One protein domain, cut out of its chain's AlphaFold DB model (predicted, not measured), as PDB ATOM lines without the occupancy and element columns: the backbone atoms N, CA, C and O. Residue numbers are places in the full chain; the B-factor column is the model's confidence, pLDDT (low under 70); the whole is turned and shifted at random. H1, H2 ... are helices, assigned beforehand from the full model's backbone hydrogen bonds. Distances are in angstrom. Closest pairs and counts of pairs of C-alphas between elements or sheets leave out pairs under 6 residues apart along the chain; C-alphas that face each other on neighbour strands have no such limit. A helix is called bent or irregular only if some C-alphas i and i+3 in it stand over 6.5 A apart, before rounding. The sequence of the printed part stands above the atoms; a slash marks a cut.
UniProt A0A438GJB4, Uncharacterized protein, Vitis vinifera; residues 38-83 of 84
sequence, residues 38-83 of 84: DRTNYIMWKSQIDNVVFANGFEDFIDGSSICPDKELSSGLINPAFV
ATOM      1  N   ASP A  38     113.134 105.467  87.307       85.75
ATOM      2  CA  ASP A  38     112.794 106.690  86.577       85.75
ATOM      3  C   ASP A  38     112.046 106.398  85.262       85.75
ATOM      4  O   ASP A  38     111.689 105.261  84.950       85.75
ATOM      5  N   ARG A  39     111.787 107.449  84.474       89.56
ATOM      6  CA  ARG A  39     111.010 107.375  83.225       89.56
ATOM      7  C   ARG A  39     111.597 106.406  82.186       89.56
ATOM      8  O   ARG A  39     110.854 105.949  81.325       89.56
ATOM      9  N   THR A  40     112.889 106.078  82.253       94.75
ATOM     10  CA  THR A  40     113.541 105.129  81.328       94.75
ATOM     11  C   THR A  40     113.247 103.665  81.660       94.75
ATOM     12  O   THR A  40     113.366 102.810  80.787       94.75
ATOM     13  N   ASN A  41     112.821 103.364  82.892       91.38
ATOM     14  CA  ASN A  41     112.573 102.004  83.376       91.38
ATOM     15  C   ASN A  41     111.141 101.813  83.910       91.38
ATOM     16  O   ASN A  41     110.905 101.033  84.833       91.38
ATOM     17  N   TYR A  42     110.165 102.468  83.266       90.50
ATOM     18  CA  TYR A  42     108.744 102.480  83.646       90.50
ATOM     19  C   TYR A  42     108.150 101.105  84.013       90.50
ATOM     20  O   TYR A  42     107.364 101.021  84.948       90.50
ATOM     21  N   ILE A  43     108.544 100.017  83.339       92.44
ATOM     22  CA  ILE A  43     108.062  98.658  83.656       92.44
ATOM     23  C   ILE A  43     108.507  98.217  85.065       92.44
ATOM     24  O   ILE A  43     107.702  97.679  85.824       92.44
ATOM     25  N   MET A  44     109.765  98.476  85.441       89.88
ATOM     26  CA  MET A  44     110.278  98.199  86.791       89.88
ATOM     27  C   MET A  44     109.699  99.166  87.822       89.88
ATOM     28  O   MET A  44     109.372  98.735  88.926       89.88
ATOM     29  N   TRP A  45     109.542 100.446  87.459       89.06
ATOM     30  CA  TRP A  45     108.871 101.427  88.314       89.06
ATOM     31  C   TRP A  45     107.450 100.966  88.640       89.06
ATOM     32  O   TRP A  45     107.102 100.868  89.812       89.06
ATOM     33  N   LYS A  46     106.667 100.578  87.626       89.25
ATOM     34  CA  LYS A  46     105.289 100.117  87.805       89.25
ATOM     35  C   LYS A  46     105.237  98.843  88.649       89.25
ATOM     36  O   LYS A  46     104.558  98.833  89.662       89.25
ATOM     37  N   SER A  47     106.012  97.811  88.309       87.94
ATOM     38  CA  SER A  47     106.015  96.536  89.051       87.94
ATOM     39  C   SER A  47     106.227  96.693  90.570       87.94
ATOM     40  O   SER A  47     105.702  95.904  91.357       87.94
ATOM     41  N   GLN A  48     106.963  97.728  90.993       85.19
ATOM     42  CA  GLN A  48     107.231  97.990  92.408       85.19
ATOM     43  C   GLN A  48     106.295  99.030  93.030       85.19
ATOM     44  O   GLN A  48     105.780  98.799  94.120       85.19
ATOM     45  N   ILE A  49     106.050 100.158  92.358       87.00
ATOM     46  CA  ILE A  49     105.278 101.271  92.925       87.00
ATOM     47  C   ILE A  49     103.765 101.034  92.837       87.00
ATOM     48  O   ILE A  49     103.069 101.371  93.784       87.00
ATOM     49  N   ASP A  50     103.253 100.394  91.782       88.50
ATOM     50  CA  ASP A  50     101.808 100.144  91.572       88.50
ATOM     51  C   ASP A  50     101.216  99.320  92.737       88.50
ATOM     52  O   ASP A  50     100.176  99.663  93.294       88.50
ATOM     53  N   ASN A  51     101.960  98.309  93.206       85.50
ATOM     54  CA  ASN A  51     101.614  97.522  94.396       85.50
ATOM     55  C   ASN A  51     101.661  98.340  95.697       85.50
ATOM     56  O   ASN A  51     100.849  98.107  96.587       85.50
ATOM     57  N   VAL A  52     102.608  99.277  95.836       84.38
ATOM     58  CA  VAL A  52     102.693 100.147  97.022       84.38
ATOM     59  C   VAL A  52     101.538 101.143  97.044       84.38
ATOM     60  O   VAL A  52     100.978 101.376  98.108       84.38
ATOM     61  N   VAL A  53     101.156 101.696  95.894       88.19
ATOM     62  CA  VAL A  53     100.008 102.602  95.778       88.19
ATOM     63  C   VAL A  53      98.732 101.879  96.204       88.19
ATOM     64  O   VAL A  53      98.110 102.286  97.182       88.19
ATOM     65  N   PHE A  54      98.428 100.748  95.560       86.88
ATOM     66  CA  PHE A  54      97.227  99.955  95.833       86.88
ATOM     67  C   PHE A  54      97.166  99.428  97.277       86.88
ATOM     68  O   PHE A  54      96.134  99.509  97.937       86.88
ATOM     69  N   ALA A  55      98.276  98.910  97.817       84.50
ATOM     70  CA  ALA A  55      98.291  98.339  99.169       84.50
ATOM     71  C   ALA A  55      98.121  99.375 100.295       84.50
ATOM     72  O   ALA A  55      97.861  98.978 101.431       84.50
ATOM     73  N   ASN A  56      98.282 100.670 100.003       82.88
ATOM     74  CA  ASN A  56      98.127 101.762 100.968       82.88
ATOM     75  C   ASN A  56      96.960 102.710 100.613       82.88
ATOM     76  O   ASN A  56      96.773 103.707 101.301       82.88
ATOM     77  N   GLY A  57      96.171 102.414  99.569       87.00
ATOM     78  CA  GLY A  57      95.039 103.248  99.146       87.00
ATOM     79  C   GLY A  57      95.453 104.632  98.631       87.00
ATOM     80  O   GLY A  57      94.775 105.622  98.904       87.00
ATOM     81  N   PHE A  58      96.600 104.730  97.952       87.50
ATOM     82  CA  PHE A  58      97.139 106.007  97.476       87.50
ATOM     83  C   PHE A  58      96.641 106.425  96.081       87.50
ATOM     84  O   PHE A  58      97.058 107.476  95.591       87.50
ATOM     85  N   GLU A  59      95.771 105.644  95.430       91.69
ATOM     86  CA  GLU A  59      95.238 105.924  94.088       91.69
ATOM     87  C   GLU A  59      94.656 107.340  93.976       91.69
ATOM     88  O   GLU A  59      95.082 108.104  93.104       91.69
ATOM     89  N   ASP A  60      93.778 107.707  94.914       91.19
ATOM     90  CA  ASP A  60      93.072 108.995  94.946       91.19
ATOM     91  C   ASP A  60      94.024 110.201  95.099       91.19
ATOM     92  O   ASP A  60      93.676 111.334  94.776       91.19
ATOM     93  N   PHE A  61      95.240 109.998  95.614       89.31
ATOM     94  CA  PHE A  61      96.246 111.064  95.736       89.31
ATOM     95  C   PHE A  61      97.113 111.197  94.475       89.31
ATOM     96  O   PHE A  61      97.778 112.218  94.285       89.31
ATOM     97  N   ILE A  62      97.131 110.176  93.612       89.19
ATOM     98  CA  ILE A  62      97.903 110.158  92.361       89.19
ATOM     99  C   ILE A  62      97.064 110.640  91.177       89.19
ATOM    100  O   ILE A  62      97.605 111.309  90.294       89.19
ATOM    101  N   ASP A  63      95.766 110.334  91.146       89.88
ATOM    102  CA  ASP A  63      94.846 110.868  90.134       89.88
ATOM    103  C   ASP A  63      94.419 112.326  90.418       89.88
ATOM    104  O   ASP A  63      94.024 113.045  89.495       89.88
ATOM    105  N   GLY A  64      94.578 112.783  91.666       88.69
ATOM    106  CA  GLY A  64      94.241 114.129  92.132       88.69
ATOM    107  C   GLY A  64      92.827 114.273  92.706       88.69
ATOM    108  O   GLY A  64      92.399 115.402  92.951       88.69
ATOM    109  N   SER A  65      92.108 113.170  92.933       93.56
ATOM    110  CA  SER A  65      90.793 113.142  93.590       93.56
ATOM    111  C   SER A  65      90.861 113.559  95.070       93.56
ATOM    112  O   SER A  65      89.928 114.177  95.583       93.56
ATOM    113  N   SER A  66      91.985 113.279  95.736       90.88
ATOM    114  CA  SER A  66      92.297 113.617  97.127       90.88
ATOM    115  C   SER A  66      93.544 114.501  97.228       90.88
ATOM    116  O   SER A  66      94.537 114.317  96.525       90.88
ATOM    117  N   ILE A  67      93.509 115.471  98.144       90.31
ATOM    118  CA  ILE A  67      94.629 116.383  98.411       90.31
ATOM    119  C   ILE A  67      95.507 115.785  99.512       90.31
ATOM    120  O   ILE A  67      95.003 115.444 100.581       90.31
ATOM    121  N   CYS A  68      96.821 115.706  99.278       89.12
ATOM    122  CA  CYS A  68      97.780 115.291 100.302       89.12
ATOM    123  C   CYS A  68      97.666 116.197 101.545       89.12
ATOM    124  O   CYS A  68      97.822 117.414 101.406       89.12
ATOM    125  N   PRO A  69      97.416 115.650 102.748       88.56
ATOM    126  CA  PRO A  69      97.312 116.451 103.961       88.56
ATOM    127  C   PRO A  69      98.646 117.124 104.310       88.56
ATOM    128  O   PRO A  69      99.719 116.573 104.065       88.56
ATOM    129  N   ASP A  70      98.583 118.304 104.931       91.69
ATOM    130  CA  ASP A  70      99.778 119.015 105.394       91.69
ATOM    131  C   ASP A  70     100.563 118.169 106.402       91.69
ATOM    132  O   ASP A  70      99.978 117.584 107.313       91.69
ATOM    133  N   LYS A  71     101.896 118.145 106.275       87.94
ATOM    134  CA  LYS A  71     102.793 117.390 107.170       87.94
ATOM    135  C   LYS A  71     102.671 117.825 108.632       87.94
ATOM    136  O   LYS A  71     102.705 116.991 109.534       87.94
ATOM    137  N   GLU A  72     102.559 119.127 108.868       93.19
ATOM    138  CA  GLU A  72     102.546 119.733 110.199       93.19
ATOM    139  C   GLU A  72     101.288 120.578 110.384       93.19
ATOM    140  O   GLU A  72     100.886 121.339 109.508       93.19
ATOM    141  N   LEU A  73     100.673 120.444 111.555       90.38
ATOM    142  CA  LEU A  73      99.602 121.314 112.015       90.38
ATOM    143  C   LEU A  73     100.173 122.698 112.355       90.38
ATOM    144  O   LEU A  73     101.350 122.840 112.683       90.38
ATOM    145  N   SER A  74      99.319 123.720 112.405       88.81
ATOM    146  CA  SER A  74      99.696 125.085 112.819       88.81
ATOM    147  C   SER A  74     100.250 125.190 114.253       88.81
ATOM    148  O   SER A  74     100.826 126.212 114.618       88.81
ATOM    149  N   SER A  75     100.122 124.129 115.058       88.56
ATOM    150  CA  SER A  75     100.759 123.955 116.369       88.56
ATOM    151  C   SER A  75     102.208 123.439 116.315       88.56
ATOM    152  O   SER A  75     102.826 123.284 117.366       88.56
ATOM    153  N   GLY A  76     102.747 123.132 115.130       88.19
ATOM    154  CA  GLY A  76     104.061 122.502 114.944       88.19
ATOM    155  C   GLY A  76     104.094 120.998 115.244       88.19
ATOM    156  O   GLY A  76     105.168 120.402 115.280       88.19
ATOM    157  N   LEU A  77     102.936 120.371 115.481       89.56
ATOM    158  CA  LEU A  77     102.820 118.922 115.664       89.56
ATOM    159  C   LEU A  77     102.632 118.215 114.318       89.56
ATOM    160  O   LEU A  77     101.981 118.753 113.424       89.56
ATOM    161  N   ILE A  78     103.150 116.990 114.194       88.19
ATOM    162  CA  ILE A  78     102.902 116.141 113.021       88.19
ATOM    163  C   ILE A  78     101.393 115.902 112.860       88.19
ATOM    164  O   ILE A  78     100.689 115.601 113.826       88.19
ATOM    165  N   ASN A  79     100.889 116.058 111.640       88.19
ATOM    166  CA  ASN A  79      99.493 115.789 111.332       88.19
ATOM    167  C   ASN A  79      99.254 114.268 111.311       88.19
ATOM    168  O   ASN A  79      99.893 113.582 110.511       88.19
ATOM    169  N   PRO A  80      98.334 113.710 112.121       84.69
ATOM    170  CA  PRO A  80      98.055 112.275 112.091       84.69
ATOM    171  C   PRO A  80      97.533 111.808 110.725       84.69
ATOM    172  O   PRO A  80      97.830 110.688 110.334       84.69
ATOM    173  N   ALA A  81      96.840 112.663 109.960       84.50
ATOM    174  CA  ALA A  81      96.383 112.323 108.610       84.50
ATOM    175  C   ALA A  81      97.531 112.191 107.588       84.50
ATOM    176  O   ALA A  81      97.345 111.573 106.550       84.50
ATOM    177  N   PHE A  82      98.715 112.751 107.871       82.94
ATOM    178  CA  PHE A  82      99.910 112.612 107.026       82.94
ATOM    179  C   PHE A  82     100.677 111.300 107.278       82.94
ATOM    180  O   PHE A  82     101.534 110.925 106.483       82.94
ATOM    181  N   VAL A  83     100.392 110.606 108.385       75.25
ATOM    182  CA  VAL A  83     101.076 109.364 108.803       75.25
ATOM    183  C   VAL A  83     100.067 108.225 109.024       75.25
ATOM    184  O   VAL A  83     100.327 107.315 109.809       75.25
TER     185      VAL A  83
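This is residues 38 to 83 of the 84 residues of an uncharacterized protein of Vitis vinifera (UniProt A0A438GJB4). A long, kinked helix, H1, makes one end of a drawn-out model, and a long stretch with no named element, residues 63 to 83, runs off the other way and folds back on itself near Ser 75, with the short helix H2 at the turn between them. Residues 38 to 49, of which 39 to 49 belong to H1, stick out as a free arm. The printed part has 46 residues with two named helices, H1 then H2, and no named strand; the class is all helix, though under half of the residues, 22 of 46, are in named elements. It is only just loose, close to extended, with a radius of gyration of the C-alphas of 14.0 A, and its C-alphas span 42 by 19 by 17 A.

H1, residues 39 to 56, is 22.6 A from first to last C-alpha; C-alpha 39 is at (111.010, 107.375, 83.225) and C-alpha 56 at (98.127, 101.762, 100.968). H1 is irregular, with C-alphas 40 and 43 8.8 A apart, and has a kink of 59 degrees near residue 46. H2, residues 59 to 62, is 5.3 A long and ends with C-alpha 62 at (97.903, 110.158, 92.361).

H1 and H2 are close but not clearly touching; their closest C-alphas, of Val 53 and Glu 59, are 6.1 A apart. The link between them is tight, with 2 residues. In H1, 10 of 14 O i to N i+4 pairs are within hydrogen-bond range; H2 is too short for such a pair, but its one O i to N i+3 pair is within range.

The two C-alphas farthest apart are those of Ile 43 and Ser 75, 42.0 A. Without residues 38 to 49 the body spans 34 by 17 by 9 A. The printed part has no cut. Its mean pLDDT is 88.3, and no printed residue is under 70.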